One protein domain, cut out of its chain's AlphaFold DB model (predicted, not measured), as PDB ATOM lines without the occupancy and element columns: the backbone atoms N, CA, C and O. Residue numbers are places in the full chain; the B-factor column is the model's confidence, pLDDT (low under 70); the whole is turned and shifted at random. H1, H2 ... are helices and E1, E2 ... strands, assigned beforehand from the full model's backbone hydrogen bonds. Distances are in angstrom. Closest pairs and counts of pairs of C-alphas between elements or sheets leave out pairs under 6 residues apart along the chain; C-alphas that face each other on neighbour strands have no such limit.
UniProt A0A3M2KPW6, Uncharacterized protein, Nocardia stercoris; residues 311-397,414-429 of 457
ATOM      1  N   VAL A 311      24.192  -8.741 -32.198       94.38
ATOM      2  CA  VAL A 311      23.159  -7.753 -32.545       94.38
ATOM      3  C   VAL A 311      21.753  -8.361 -32.497       94.38
ATOM      4  O   VAL A 311      20.864  -7.804 -31.844       94.38
ATOM      5  N   ALA A 312      21.558  -9.547 -33.075       95.12
ATOM      6  CA  ALA A 312      20.305 -10.295 -32.964       95.12
ATOM      7  C   ALA A 312      19.932 -10.600 -31.497       95.12
ATOM      8  O   ALA A 312      18.762 -10.525 -31.105       95.12
ATOM      9  N   MET A 313      20.924 -10.894 -30.643       95.50
ATOM     10  CA  MET A 313      20.689 -11.103 -29.207       95.50
ATOM     11  C   MET A 313      20.165  -9.844 -28.503       95.50
ATOM     12  O   MET A 313      19.255  -9.956 -27.681       95.50
ATOM     13  N   LEU A 314      20.696  -8.662 -28.835       96.19
ATOM     14  CA  LEU A 314      20.217  -7.384 -28.289       96.19
ATOM     15  C   LEU A 314      18.771  -7.109 -28.699       96.19
ATOM     16  O   LEU A 314      17.942  -6.778 -27.850       96.19
ATOM     17  N   GLY A 315      18.452  -7.304 -29.981       96.50
ATOM     18  CA  GLY A 315      17.092  -7.120 -30.480       96.50
ATOM     19  C   GLY A 315      16.094  -8.051 -29.789       96.50
ATOM     20  O   GLY A 315      15.025  -7.623 -29.354       96.50
ATOM     21  N   ARG A 316      16.474  -9.316 -29.588       96.81
ATOM     22  CA  ARG A 316      15.644 -10.286 -28.868       96.81
ATOM     23  C   ARG A 316      15.470  -9.941 -27.389       96.81
ATOM     24  O   ARG A 316      14.365 -10.066 -26.872       96.81
ATOM     25  N   ALA A 317      16.525  -9.480 -26.721       96.62
ATOM     26  CA  ALA A 317      16.455  -9.061 -25.323       96.62
ATOM     27  C   ALA A 317      15.505  -7.866 -25.124       96.62
ATOM     28  O   ALA A 317      14.723  -7.864 -24.174       96.62
ATOM     29  N   LEU A 318      15.531  -6.888 -26.038       97.19
ATOM     30  CA  LEU A 318      14.590  -5.762 -26.052       97.19
ATOM     31  C   LEU A 318      13.142  -6.220 -26.245       97.19
ATOM     32  O   LEU A 318      12.261  -5.800 -25.493       97.19
ATOM     33  N   ALA A 319      12.908  -7.101 -27.223       97.00
ATOM     34  CA  ALA A 319      11.583  -7.643 -27.510       97.00
ATOM     35  C   ALA A 319      11.004  -8.402 -26.306       97.00
ATOM     36  O   ALA A 319       9.871  -8.152 -25.898       97.00
ATOM     37  N   ASP A 320      11.803  -9.288 -25.704       97.31
ATOM     38  CA  ASP A 320      11.380 -10.119 -24.575       97.31
ATOM     39  C   ASP A 320      11.108  -9.280 -23.313       97.31
ATOM     40  O   ASP A 320      10.187  -9.589 -22.554       97.31
ATOM     41  N   ARG A 321      11.886  -8.213 -23.074       97.38
ATOM     42  CA  ARG A 321      11.758  -7.377 -21.869       97.38
ATOM     43  C   ARG A 321      10.574  -6.414 -21.930       97.38
ATOM     44  O   ARG A 321       9.875  -6.271 -20.930       97.38
ATOM     45  N   HIS A 322      10.357  -5.765 -23.074       96.56
ATOM     46  CA  HIS A 322       9.364  -4.688 -23.206       96.56
ATOM     47  C   HIS A 322       8.129  -5.076 -24.019       96.56
ATOM     48  O   HIS A 322       7.249  -4.244 -24.216       96.56
ATOM     49  N   ALA A 323       8.048  -6.327 -24.484       96.25
ATOM     50  CA  ALA A 323       6.989  -6.812 -25.370       96.25
ATOM     51  C   ALA A 323       6.835  -5.965 -26.652       96.25
ATOM     52  O   ALA A 323       5.725  -5.778 -27.151       96.25
ATOM     53  N   VAL A 324       7.957  -5.463 -27.182       96.50
ATOM     54  CA  VAL A 324       8.014  -4.666 -28.417       96.50
ATOM     55  C   VAL A 324       8.425  -5.526 -29.612       96.50
ATOM     56  O   VAL A 324       9.269  -6.414 -29.504       96.50
ATOM     57  N   GLU A 325       7.845  -5.263 -30.775       96.44
ATOM     58  CA  GLU A 325       8.239  -5.867 -32.043       96.44
ATOM     59  C   GLU A 325       9.585  -5.293 -32.486       96.44
ATOM     60  O   GLU A 325       9.715  -4.106 -32.785       96.44
ATOM     61  N   VAL A 326      10.606  -6.144 -32.548       96.81
ATOM     62  CA  VAL A 326      11.940  -5.743 -32.990       96.81
ATOM     63  C   VAL A 326      12.187  -6.244 -34.409       96.81
ATOM     64  O   VAL A 326      11.957  -7.412 -34.708       96.81
ATOM     65  N   SER A 327      12.634  -5.360 -35.305       96.38
ATOM     66  CA  SER A 327      12.902  -5.693 -36.715       96.38
ATOM     67  C   SER A 327      14.228  -5.106 -37.209       96.38
ATOM     68  O   SER A 327      14.630  -4.018 -36.803       96.38
ATOM     69  N   GLY A 328      14.928  -5.823 -38.092       95.25
ATOM     70  CA  GLY A 328      16.190  -5.367 -38.694       95.25
ATOM     71  C   GLY A 328      17.451  -5.561 -37.839       95.25
ATOM     72  O   GLY A 328      18.525  -5.176 -38.289       95.25
ATOM     73  N   PHE A 329      17.333  -6.165 -36.649       95.06
ATOM     74  CA  PHE A 329      18.469  -6.573 -35.802       95.06
ATOM     75  C   PHE A 329      19.078  -7.918 -36.227       95.06
ATOM     76  O   PHE A 329      20.222  -8.186 -35.897       95.06
ATOM     77  N   ASP A 330      18.335  -8.746 -36.966       94.06
ATOM     78  CA  ASP A 330      18.823 -10.029 -37.499       94.06
ATOM     79  C   ASP A 330      19.528  -9.879 -38.863       94.06
ATOM     80  O   ASP A 330      19.918 -10.865 -39.487       94.06
ATOM     81  N   ASP A 331      19.635  -8.652 -39.383       87.50
ATOM     82  CA  ASP A 331      20.278  -8.401 -40.668       87.50
ATOM     83  C   ASP A 331      21.796  -8.245 -40.471       87.50
ATOM     84  O   ASP A 331      22.289  -7.140 -40.241       87.50
ATOM     85  N   ASP A 332      22.538  -9.343 -40.659       71.62
ATOM     86  CA  ASP A 332      24.009  -9.474 -40.522       71.62
ATOM     87  C   ASP A 332      24.851  -8.511 -41.408       71.62
ATOM     88  O   ASP A 332      26.083  -8.563 -41.448       71.62
ATOM     89  N   ALA A 333      24.221  -7.639 -42.198       75.19
ATOM     90  CA  ALA A 333      24.872  -6.842 -43.232       75.19
ATOM     91  C   ALA A 333      25.523  -5.560 -42.677       75.19
ATOM     92  O   ALA A 333      25.070  -4.444 -42.969       75.19
ATOM     93  N   GLY A 334      26.619  -5.737 -41.933       90.00
ATOM     94  CA  GLY A 334      27.600  -4.689 -41.621       90.00
ATOM     95  C   GLY A 334      27.151  -3.657 -40.592       90.00
ATOM     96  O   GLY A 334      27.610  -2.516 -40.642       90.00
ATOM     97  N   LEU A 335      26.233  -4.032 -39.700       93.19
ATOM     98  CA  LEU A 335      25.856  -3.181 -38.579       93.19
ATOM     99  C   LEU A 335      27.037  -3.039 -37.611       93.19
ATOM    100  O   LEU A 335      27.703  -4.014 -37.267       93.19
ATOM    101  N   ASP A 336      27.299  -1.810 -37.190       92.81
ATOM    102  CA  ASP A 336      28.249  -1.500 -36.140       92.81
ATOM    103  C   ASP A 336      27.680  -1.927 -34.789       92.81
ATOM    104  O   ASP A 336      26.674  -1.384 -34.323       92.81
ATOM    105  N   TYR A 337      28.337  -2.884 -34.139       92.94
ATOM    106  CA  TYR A 337      27.880  -3.390 -32.851       92.94
ATOM    107  C   TYR A 337      27.803  -2.282 -31.793       92.94
ATOM    108  O   TYR A 337      26.843  -2.256 -31.028       92.94
ATOM    109  N   ALA A 338      28.761  -1.347 -31.765       91.19
ATOM    110  CA  ALA A 338      28.779  -0.268 -30.777       91.19
ATOM    111  C   ALA A 338      27.569   0.668 -30.937       91.19
ATOM    112  O   ALA A 338      26.827   0.878 -29.977       91.19
ATOM    113  N   THR A 339      27.307   1.135 -32.160       93.19
ATOM    114  CA  THR A 339      26.155   1.996 -32.467       93.19
ATOM    115  C   THR A 339      24.822   1.297 -32.172       93.19
ATOM    116  O   THR A 339      23.915   1.898 -31.593       93.19
ATOM    117  N   VAL A 340      24.681   0.012 -32.529       94.94
ATOM    118  CA  VAL A 340      23.443  -0.739 -32.259       94.94
ATOM    119  C   VAL A 340      23.266  -1.037 -30.769       94.94
ATOM    120  O   VAL A 340      22.145  -0.955 -30.267       94.94
ATOM    121  N   TYR A 341      24.344  -1.339 -30.045       95.12
ATOM    122  CA  TYR A 341      24.314  -1.535 -28.596       95.12
ATOM    123  C   TYR A 341      23.853  -0.272 -27.867       95.12
ATOM    124  O   TYR A 341      22.990  -0.335 -26.989       95.12
ATOM    125  N   GLU A 342      24.376   0.887 -28.255       94.00
ATOM    126  CA  GLU A 342      23.988   2.172 -27.681       94.00
ATOM    127  C   GLU A 342      22.538   2.533 -28.004       94.00
ATOM    128  O   GLU A 342      21.782   2.908 -27.105       94.00
ATOM    129  N   PHE A 343      22.109   2.335 -29.254       95.31
ATOM    130  CA  PHE A 343      20.705   2.491 -29.630       95.31
ATOM    131  C   PHE A 343      19.798   1.588 -28.789       95.31
ATOM    132  O   PHE A 343      18.824   2.065 -28.206       95.31
ATOM    133  N   ALA A 344      20.138   0.302 -28.674       96.12
ATOM    134  CA  ALA A 344      19.350  -0.662 -27.919       96.12
ATOM    135  C   ALA A 344      19.266  -0.305 -26.428       96.12
ATOM    136  O   ALA A 344      18.183  -0.349 -25.852       96.12
ATOM    137  N   THR A 345      20.384   0.106 -25.826       96.00
ATOM    138  CA  THR A 345      20.451   0.524 -24.416       96.00
ATOM    139  C   THR A 345      19.612   1.777 -24.170       96.00
ATOM    140  O   THR A 345      18.852   1.839 -23.208       96.00
ATOM    141  N   THR A 346      19.682   2.755 -25.074       94.56
ATOM    142  CA  THR A 346      18.919   4.000 -24.921       94.56
ATOM    143  C   THR A 346      17.414   3.756 -25.090       94.56
ATOM    144  O   THR A 346      16.599   4.333 -24.371       94.56
ATOM    145  N   VAL A 347      17.018   2.866 -26.007       95.56
ATOM    146  CA  VAL A 347      15.614   2.453 -26.159       95.56
ATOM    147  C   VAL A 347      15.133   1.648 -24.945       95.56
ATOM    148  O   VAL A 347      14.015   1.870 -24.487       95.56
ATOM    149  N   ASP A 348      15.958   0.763 -24.380       96.75
ATOM    150  CA  ASP A 348      15.647   0.013 -23.152       96.75
ATOM    151  C   ASP A 348      15.356   0.950 -21.967       96.75
ATOM    152  O   ASP A 348      14.352   0.787 -21.266       96.75
ATOM    153  N   GLU A 349      16.186   1.978 -21.780       95.56
ATOM    154  CA  GLU A 349      15.996   3.006 -20.751       95.56
ATOM    155  C   GLU A 349      14.725   3.832 -20.997       95.56
ATOM    156  O   GLU A 349      13.947   4.088 -20.070       95.56
ATOM    157  N   LEU A 350      14.461   4.201 -22.256       94.62
ATOM    158  CA  LEU A 350      13.262   4.937 -22.650       94.62
ATOM    159  C   LEU A 350      11.985   4.153 -22.325       94.62
ATOM    160  O   LEU A 350      11.060   4.701 -21.725       94.62
ATOM    161  N   LEU A 351      11.935   2.873 -22.700       95.06
ATOM    162  CA  LEU A 351      10.779   2.007 -22.459       95.06
ATOM    163  C   LEU A 351      10.589   1.720 -20.964       95.06
ATOM    164  O   LEU A 351       9.458   1.691 -20.484       95.06
ATOM    165  N   THR A 352      11.684   1.620 -20.207       95.75
ATOM    166  CA  THR A 352      11.645   1.493 -18.740       95.75
ATOM    167  C   THR A 352      11.095   2.756 -18.073       95.75
ATOM    168  O   THR A 352      10.316   2.676 -17.123       95.75
ATOM    169  N   THR A 353      11.474   3.933 -18.574       94.94
ATOM    170  CA  THR A 353      11.037   5.230 -18.032       94.94
ATOM    171  C   THR A 353       9.584   5.545 -18.400       94.94
ATOM    172  O   THR A 353       8.860   6.183 -17.628       94.94
ATOM    173  N   TYR A 354       9.136   5.086 -19.571       93.44
ATOM    174  CA  TYR A 354       7.820   5.386 -20.135       93.44
ATOM    175  C   TYR A 354       7.050   4.120 -20.563       93.44
ATOM    176  O   TYR A 354       6.695   3.996 -21.740       93.44
ATOM    177  N   PRO A 355       6.704   3.215 -19.628       92.94
ATOM    178  CA  PRO A 355       6.076   1.932 -19.964       92.94
ATOM    179  C   PRO A 355       4.694   2.083 -20.624       92.94
ATOM    180  O   PRO A 355       4.295   1.255 -21.436       92.94
ATOM    181  N   ASP A 356       3.969   3.168 -20.335       88.94
ATOM    182  CA  ASP A 356       2.596   3.380 -20.821       88.94
ATOM    183  C   ASP A 356       2.518   3.972 -22.243       88.94
ATOM    184  O   ASP A 356       1.429   4.266 -22.737       88.94
ATOM    185  N   ARG A 357       3.654   4.226 -22.912       79.88
ATOM    186  CA  ARG A 357       3.693   5.035 -24.146       79.88
ATOM    187  C   ARG A 357       3.449   4.283 -25.447       79.88
ATOM    188  O   ARG A 357       3.637   4.878 -26.502       79.88
ATOM    189  N   GLY A 358       2.982   3.037 -25.396       85.62
ATOM    190  CA  GLY A 358       2.496   2.319 -26.584       85.62
ATOM    191  C   GLY A 358       3.518   2.264 -27.724       85.62
ATOM    192  O   GLY A 358       3.151   2.347 -28.897       85.62
ATOM    193  N   VAL A 359       4.810   2.203 -27.387       93.31
ATOM    194  CA  VAL A 359       5.838   1.894 -28.378       93.31
ATOM    195  C   VAL A 359       5.706   0.408 -28.659       93.31
ATOM    196  O   VAL A 359       6.112  -0.400 -27.836       93.31
ATOM    197  N   GLU A 360       5.091   0.033 -29.776       93.50
ATOM    198  CA  GLU A 360       4.925  -1.387 -30.116       93.50
ATOM    199  C   GLU A 360       6.065  -1.899 -30.985       93.50
ATOM    200  O   GLU A 360       6.211  -3.107 -31.090       93.50
ATOM    201  N   ALA A 361       6.863  -1.026 -31.615       94.94
ATOM    202  CA  ALA A 361       7.902  -1.473 -32.534       94.94
ATOM    203  C   ALA A 361       9.196  -0.651 -32.472       94.94
ATOM    204  O   ALA A 361       9.190   0.583 -32.453       94.94
ATOM    205  N   VAL A 362      10.321  -1.360 -32.533       96.44
ATOM    206  CA  VAL A 362      11.682  -0.821 -32.623       96.44
ATOM    207  C   VAL A 362      12.344  -1.428 -33.854       96.44
ATOM    208  O   VAL A 362      12.281  -2.637 -34.074       96.44
ATOM    209  N   ALA A 363      12.948  -0.607 -34.706       96.19
ATOM    210  CA  ALA A 363      13.495  -1.099 -35.964       96.19
ATOM    211  C   ALA A 363      14.815  -0.457 -36.368       96.19
ATOM    212  O   ALA A 363      15.032   0.725 -36.123       96.19
ATOM    213  N   ILE A 364      15.646  -1.222 -37.074       95.69
ATOM    214  CA  ILE A 364      16.771  -0.707 -37.860       95.69
ATOM    215  C   ILE A 364      16.379  -0.827 -39.333       95.69
ATOM    216  O   ILE A 364      16.283  -1.933 -39.868       95.69
ATOM    217  N   ALA A 365      16.103   0.294 -39.994       95.19
ATOM    218  CA  ALA A 365      15.598   0.303 -41.367       95.19
ATOM    219  C   ALA A 365      16.184   1.458 -42.187       95.19
ATOM    220  O   ALA A 365      16.717   2.421 -41.645       95.19
ATOM    221  N   GLU A 366      16.087   1.364 -43.513       93.50
ATOM    222  CA  GLU A 366      16.431   2.479 -44.400       93.50
ATOM    223  C   GLU A 366      15.400   3.601 -44.221       93.50
ATOM    224  O   GLU A 366      14.225   3.432 -44.559       93.50
ATOM    225  N   LEU A 367      15.835   4.735 -43.669       90.31
ATOM    226  CA  LEU A 367      15.013   5.934 -43.543       90.31
ATOM    227  C   LEU A 367      15.207   6.823 -44.783       90.31
ATOM    228  O   LEU A 367      16.342   7.037 -45.213       90.31
ATOM    229  N   PRO A 368      14.128   7.350 -45.389       86.31
ATOM    230  CA  PRO A 368      14.245   8.270 -46.511       86.31
ATOM    231  C   PRO A 368      14.747   9.633 -46.018       86.31
ATOM    232  O   PRO A 368      13.958  10.466 -45.587       86.31
ATOM    233  N   GLY A 369      16.055   9.877 -46.092       84.19
ATOM    234  CA  GLY A 369      16.652  11.160 -45.718       84.19
ATOM    235  C   GLY A 369      18.007  11.017 -45.032       84.19
ATOM    236  O   GLY A 369      18.589   9.937 -45.000       84.19
ATOM    237  N   ALA A 370      18.507  12.130 -44.493       79.62
ATOM    238  CA  ALA A 370      19.716  12.168 -43.663       79.62
ATOM    239  C   ALA A 370      19.402  11.995 -42.163       79.62
ATOM    240  O   ALA A 370      20.253  12.267 -41.318       79.62
ATOM    241  N   ASP A 371      18.177  11.582 -41.831       83.00
ATOM    242  CA  ASP A 371      17.734  11.458 -40.449       83.00
ATOM    243  C   ASP A 371      18.380  10.243 -39.780       83.00
ATOM    244  O   ASP A 371      18.463   9.151 -40.346       83.00
ATOM    245  N   VAL A 372      18.852  10.457 -38.554       81.81
ATOM    246  CA  VAL A 372      19.607   9.469 -37.776       81.81
ATOM    247  C   VAL A 372      18.662   8.464 -37.132       81.81
ATOM    248  O   VAL A 372      18.833   7.254 -37.273       81.81
ATOM    249  N   ALA A 373      17.624   8.970 -36.477       83.88
ATOM    250  CA  ALA A 373      16.499   8.187 -36.009       83.88
ATOM    251  C   ALA A 373      15.220   9.003 -36.181       83.88
ATOM    252  O   ALA A 373      15.234  10.235 -36.154       83.88
ATOM    253  N   THR A 374      14.101   8.322 -36.371       86.69
ATOM    254  CA  THR A 374      12.796   8.969 -36.490       86.69
ATOM    255  C   THR A 374      11.779   8.218 -35.652       86.69
ATOM    256  O   THR A 374      11.710   6.987 -35.667       86.69
ATOM    257  N   ARG A 375      10.969   8.986 -34.923       82.38
ATOM    258  CA  ARG A 375       9.718   8.506 -34.348       82.38
ATOM    259  C   ARG A 375       8.652   8.619 -35.426       82.38
ATOM    260  O   ARG A 375       8.218   9.720 -35.759       82.38
ATOM    261  N   GLU A 376       8.235   7.490 -35.978       81.81
ATOM    262  CA  GLU A 376       7.134   7.476 -36.936       81.81
ATOM    263  C   GLU A 376       5.823   7.477 -36.141       81.81
ATOM    264  O   GLU A 376       5.420   6.468 -35.559       81.81
ATOM    265  N   VAL A 377       5.175   8.641 -36.066       75.88
ATOM    266  CA  VAL A 377       3.782   8.739 -35.615       75.88
ATOM    267  C   VAL A 377       2.926   8.508 -36.848       75.88
ATOM    268  O   VAL A 377       2.722   9.412 -37.658       75.88
ATOM    269  N   ARG A 378       2.490   7.266 -37.048       68.44
ATOM    270  CA  ARG A 378       1.637   6.945 -38.186       68.44
ATOM    271  C   ARG A 378       0.227   7.433 -37.891       68.44
ATOM    272  O   ARG A 378      -0.385   7.021 -36.912       68.44
ATOM    273  N   ASP A 379      -0.261   8.326 -38.740       54.59
ATOM    274  CA  ASP A 379      -1.584   8.921 -38.601       54.59
ATOM    275  C   ASP A 379      -2.662   7.818 -38.666       54.59
ATOM    276  O   ASP A 379      -2.743   7.065 -39.643       54.59
ATOM    277  N   GLY A 380      -3.443   7.693 -37.590       58.78
ATOM    278  CA  GLY A 380      -4.468   6.664 -37.396       58.78
ATOM    279  C   GLY A 380      -4.017   5.471 -36.550       58.78
ATOM    280  O   GLY A 380      -3.315   4.606 -37.058       58.78
ATOM    281  N   ASP A 381      -4.488   5.434 -35.294       64.44
ATOM    282  CA  ASP A 381      -4.621   4.304 -34.338       64.44
ATOM    283  C   ASP A 381      -3.518   3.231 -34.314       64.44
ATOM    284  O   ASP A 381      -3.737   2.093 -33.907       64.44
ATOM    285  N   ARG A 382      -2.326   3.565 -34.798       56.03
ATOM    286  CA  ARG A 382      -1.187   2.668 -34.848       56.03
ATOM    287  C   ARG A 382      -0.142   3.128 -33.848       56.03
ATOM    288  O   ARG A 382      -0.007   4.328 -33.599       56.03
ATOM    289  N   PRO A 383       0.601   2.171 -33.298       70.50
ATOM    290  CA  PRO A 383       1.609   2.441 -32.291       70.50
ATOM    291  C   PRO A 383       2.721   3.363 -32.743       70.50
ATOM    292  O   PRO A 383       3.052   3.475 -33.927       70.50
ATOM    293  N   HIS A 384       3.383   3.931 -31.744       87.50
ATOM    294  CA  HIS A 384       4.635   4.630 -31.943       87.50
ATOM    295  C   HIS A 384       5.731   3.631 -32.329       87.50
ATOM    296  O   HIS A 384       5.960   2.645 -31.627       87.50
ATOM    297  N   ARG A 385       6.421   3.897 -33.442       93.19
ATOM    298  CA  ARG A 385       7.600   3.135 -33.862       93.19
ATOM    299  C   ARG A 385       8.850   3.992 -33.732       93.19
ATOM    300  O   ARG A 385       8.858   5.140 -34.177       93.19
ATOM    301  N   ILE A 386       9.907   3.423 -33.160       94.38
ATOM    302  CA  ILE A 386      11.238   4.038 -33.108       94.38
ATOM    303  C   ILE A 386      12.102   3.359 -34.166       94.38
ATOM    304  O   ILE A 386      12.315   2.147 -34.108       94.38
ATOM    305  N   VAL A 387      12.576   4.125 -35.148       95.50
ATOM    306  CA  VAL A 387      13.396   3.598 -36.245       95.50
ATOM    307  C   VAL A 387      14.771   4.254 -36.224       95.50
ATOM    308  O   VAL A 387      14.860   5.478 -36.303       95.50
ATOM    309  N   LEU A 388      15.829   3.445 -36.150       94.56
ATOM    310  CA  LEU A 388      17.210   3.855 -36.404       94.56
ATOM    311  C   LEU A 388      17.518   3.702 -37.897       94.56
ATOM    312  O   LEU A 388      17.237   2.655 -38.489       94.56
ATOM    313  N   SER A 389      18.123   4.727 -38.496       94.56
ATOM    314  CA  SER A 389      18.578   4.666 -39.883       94.56
ATOM    315  C   SER A 389      19.669   3.614 -40.047       94.56
ATOM    316  O   SER A 389      20.715   3.664 -39.396       94.56
ATOM    317  N   ARG A 390      19.463   2.679 -40.977       94.12
ATOM    318  CA  ARG A 390      20.458   1.663 -41.340       94.12
ATOM    319  C   ARG A 390      21.770   2.283 -41.829       94.12
ATOM    320  O   ARG A 390      22.821   1.694 -41.606       94.12
ATOM    321  N   ALA A 391      21.729   3.462 -42.449       90.81
ATOM    322  CA  ALA A 391      22.934   4.171 -42.876       90.81
ATOM    323  C   ALA A 391      23.805   4.615 -41.688       90.81
ATOM    324  O   ALA A 391      25.024   4.548 -41.780       90.81
ATOM    325  N   VAL A 392      23.183   5.015 -40.572       90.44
ATOM    326  CA  VAL A 392      23.886   5.377 -39.327       90.44
ATOM    327  C   VAL A 392      24.360   4.138 -38.585       90.44
ATOM    328  O   VAL A 392      25.459   4.124 -38.046       90.44
ATOM    329  N   ALA A 393      23.541   3.087 -38.579       91.81
ATOM    330  CA  ALA A 393      23.860   1.848 -37.887       91.81
ATOM    331  C   ALA A 393      25.017   1.069 -38.529       91.81
ATOM    332  O   ALA A 393      25.464   0.090 -37.948       91.81
ATOM    333  N   ARG A 394      25.484   1.438 -39.726       93.44
ATOM    334  CA  ARG A 394      26.607   0.782 -40.400       93.44
ATOM    335  C   ARG A 394      27.907   1.513 -40.106       93.44
ATOM    336  O   ARG A 394      27.976   2.730 -40.258       93.44
ATOM    337  N   VAL A 395      28.964   0.757 -39.793       75.19
ATOM    338  CA  VAL A 395      30.324   1.311 -39.807       75.19
ATOM    339  C   VAL A 395      30.569   1.832 -41.225       75.19
ATOM    340  O   VAL A 395      30.433   1.055 -42.179       75.19
ATOM    341  N   PRO A 396      30.949   3.104 -41.411       65.00
ATOM    342  CA  PRO A 396      31.477   3.539 -42.685       65.00
ATOM    343  C   PRO A 396      32.797   2.799 -42.871       65.00
ATOM    344  O   PRO A 396      33.827   3.186 -42.327       65.00
ATOM    345  N   VAL A 397      32.767   1.690 -43.607       52.56
ATOM    346  CA  VAL A 397      33.991   1.085 -44.117       52.56
ATOM    347  C   VAL A 397      34.570   2.131 -45.067       52.56
ATOM    348  O   VAL A 397      33.897   2.457 -46.050       52.56
ATOM    349  N   GLY A 414      27.074   9.611 -30.536       84.19
ATOM    350  CA  GLY A 414      26.515  10.905 -30.146       84.19
ATOM    351  C   GLY A 414      25.259  11.290 -30.938       84.19
ATOM    352  O   GLY A 414      24.300  11.807 -30.361       84.19
ATOM    353  N   ALA A 415      25.221  10.987 -32.239       85.12
ATOM    354  CA  ALA A 415      24.054  11.240 -33.078       85.12
ATOM    355  C   ALA A 415      22.840  10.394 -32.653       85.12
ATOM    356  O   ALA A 415      21.725  10.916 -32.577       85.12
ATOM    357  N   VAL A 416      23.048   9.111 -32.331       87.94
ATOM    358  CA  VAL A 416      22.000   8.219 -31.814       87.94
ATOM    359  C   VAL A 416      21.460   8.734 -30.483       87.94
ATOM    360  O   VAL A 416      20.244   8.872 -30.341       87.94
ATOM    361  N   ARG A 417      22.335   9.097 -29.536       87.94
ATOM    362  CA  ARG A 417      21.922   9.681 -28.248       87.94
ATOM    363  C   ARG A 417      21.099  10.952 -28.426       87.94
ATOM    364  O   ARG A 417      20.034  11.072 -27.825       87.94
ATOM    365  N   ALA A 418      21.553  11.873 -29.275       86.62
ATOM    366  CA  ALA A 418      20.831  13.113 -29.551       86.62
ATOM    367  C   ALA A 418      19.449  12.847 -30.169       86.62
ATOM    368  O   ALA A 418      18.458  13.463 -29.774       86.62
ATOM    369  N   ALA A 419      19.360  11.895 -31.103       86.56
ATOM    370  CA  ALA A 419      18.101  11.547 -31.745       86.56
ATOM    371  C   ALA A 419      17.120  10.880 -30.767       86.56
ATOM    372  O   ALA A 419      15.944  11.241 -30.738       86.56
ATOM    373  N   VAL A 420      17.585   9.957 -29.916       86.25
ATOM    374  CA  VAL A 420      16.725   9.336 -28.898       86.25
ATOM    375  C   VAL A 420      16.315  10.350 -27.827       86.25
ATOM    376  O   VAL A 420      15.153  10.353 -27.434       86.25
ATOM    377  N   ALA A 421      17.191  11.273 -27.422       87.94
ATOM    378  CA  ALA A 421      16.835  12.360 -26.507       87.94
ATOM    379  C   ALA A 421      15.708  13.245 -27.071       87.94
ATOM    380  O   ALA A 421      14.741  13.531 -26.365       87.94
ATOM    381  N   ALA A 422      15.763  13.597 -28.359       87.31
ATOM    382  CA  ALA A 422      14.686  14.338 -29.017       87.31
ATOM    383  C   ALA A 422      13.356  13.551 -29.032       87.31
ATOM    384  O   ALA A 422      12.277  14.126 -28.857       87.31
ATOM    385  N   ILE A 423      13.416  12.223 -29.188       87.56
ATOM    386  CA  ILE A 423      12.245  11.339 -29.080       87.56
ATOM    387  C   ILE A 423      11.703  11.329 -27.641       87.56
ATOM    388  O   ILE A 423      10.491  11.449 -27.453       87.56
ATOM    389  N   SER A 424      12.574  11.250 -26.632       88.50
ATOM    390  CA  SER A 424      12.213  11.335 -25.209       88.50
ATOM    391  C   SER A 424      11.506  12.646 -24.878       88.50
ATOM    392  O   SER A 424      10.464  12.635 -24.224       88.50
ATOM    393  N   GLU A 425      12.031  13.777 -25.350       89.81
ATOM    394  CA  GLU A 425      11.423  15.096 -25.153       89.81
ATOM    395  C   GLU A 425      10.059  15.198 -25.839       89.81
ATOM    396  O   GLU A 425       9.106  15.710 -25.249       89.81
ATOM    397  N   SER A 426       9.925  14.646 -27.049       86.00
ATOM    398  CA  SER A 426       8.641  14.555 -27.750       86.00
ATOM    399  C   SER A 426       7.616  13.728 -26.957       86.00
ATOM    400  O   SER A 426       6.472  14.158 -26.787       86.00
ATOM    401  N   LEU A 427       8.028  12.586 -26.394       85.38
ATOM    402  CA  LEU A 427       7.185  11.744 -25.535       85.38
ATOM    403  C   LEU A 427       6.821  12.436 -24.211       85.38
ATOM    404  O   LEU A 427       5.702  12.285 -23.709       85.38
ATOM    405  N   ALA A 428       7.743  13.218 -23.647       86.50
ATOM    406  CA  ALA A 428       7.505  14.006 -22.446       86.50
ATOM    407  C   ALA A 428       6.531  15.164 -22.710       86.50
ATOM    408  O   ALA A 428       5.623  15.379 -21.908       86.50
ATOM    409  N   ALA A 429       6.647  15.858 -23.845       87.12
ATOM    410  CA  ALA A 429       5.764  16.961 -24.228       87.12
ATOM    411  C   ALA A 429       4.313  16.508 -24.464       87.12
ATOM    412  O   ALA A 429       3.369  17.222 -24.126       87.12
TER     413      ALA A 429
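What this domain is: This is residues 311 to 397 and 414 to 429 of the 457 residues of an uncharacterized protein of Nocardia stercoris (UniProt A0A3M2KPW6). One sheet of four strands has three long helices, H1, H2 and H4, laid side by side in a row over one of its faces, while no named helix covers the other face. H2 is in the middle of the row, H1 and H4 run the same way as H2, and the three run along the strands; the short H3 only grazes the sheet. The printed part has 103 residues with four named helices and four named strands, in the order H1, E1, H2, E2, E3, E4, H3, H4. The sheet is mixed, in the order E1, E2, E4, E3, and the class is mixed, helices and strands. The whole is compact, with a radius of gyration of the C-alphas of 12.7 A, and its rounded outline spans 38 by 29 by 24 A.

How they stand to each other: H1, residues 311 to 322, lies over E1, residues 325 to 327, at a height over the sheet of 8.6 A; their closest C-alphas are those of Ala 319 and Val 326, 5.8 A apart. H2, residues 337 to 353, is the hub, touching three other helices. H1 and H2 touch at a shallow tilt of 3 degrees, the same way, with the C-alphas of Val 311 and Tyr 337 closest at 6.4 A. E2, residues 359 to 365, is the parallel neighbour of E1 at 3 degrees, with N 325 and O 360 at 2.7 A and N 362 and O 325 at 2.8 A, within hydrogen-bond range. E1, H2 and E2 form a strand-helix-strand unit, two parallel neighbour strands with a helix between them in the chain, and its crossover is left-handed. E3, residues 373 to 376, and E4, residues 384 to 389, form a hairpin, antiparallel at 153 degrees, with N 374 and O 387 at 2.9 A. E4 is also the parallel neighbour of E2 at 17 degrees, with N 388 and O 363 at 2.8 A. H2 lies over E2 and E4 at a height over the sheet of 10.4 A. H3, residues 390 to 393, only just touches H2, with 3 pairs of C-alphas within 8 A, the closest being those of Thr 339 and Ala 393 at 5.9 A; H2 touches H3 with residues 339 to 340 alone. H4, residues 414 to 429, touches H2 at a shallow tilt of 16 degrees, the same way, with the C-alphas of Phe 343 and Val 416 closest at 6.3 A. H4 lies over E3 at a height over the sheet of 8.4 A, with the C-alphas of Ala 373 and Ala 419 closest at 5.7 A. H1, H2 and H4 on the same face of the sheet make two layers, helices on one face of a sheet. H1 and H4 are apart. Every O i to N i+4 pair is within hydrogen-bond range in H1, H2 and H4; H3 is too short for such a pair, and its one O i to N i+3 pair is within range.

Where its parts are: H1 begins at C-alpha 311, at (23.159, -7.753, -32.545), and measures 16.9 A from first to last C-alpha. H2 measures 24.0 A from C-alpha 337, at (27.880, -3.390, -32.851), to C-alpha 353. E2 measures 16.3 A and E4 16.0 A. H4 measures 22.4 A and ends at C-alpha 429, at (5.764, 16.961, -24.228). The edge strands E1 and E3 have 3 and 4 residues, and H3 has 4.

The domain as a whole: The two C-alphas farthest apart are those of Asp 381 and Val 397, at 40.0 A. Residues 398 to 413 are not printed, and C-alphas 397 and 414 are 18.6 A apart across this cut. Of the links that are printed whole, those from H1 to E1, H2 to E2 and E4 to H3 are tight, and the others are short. The mean pLDDT of the printed part is 88.7; residues 378 to 382 and 396 to 397 are under 70.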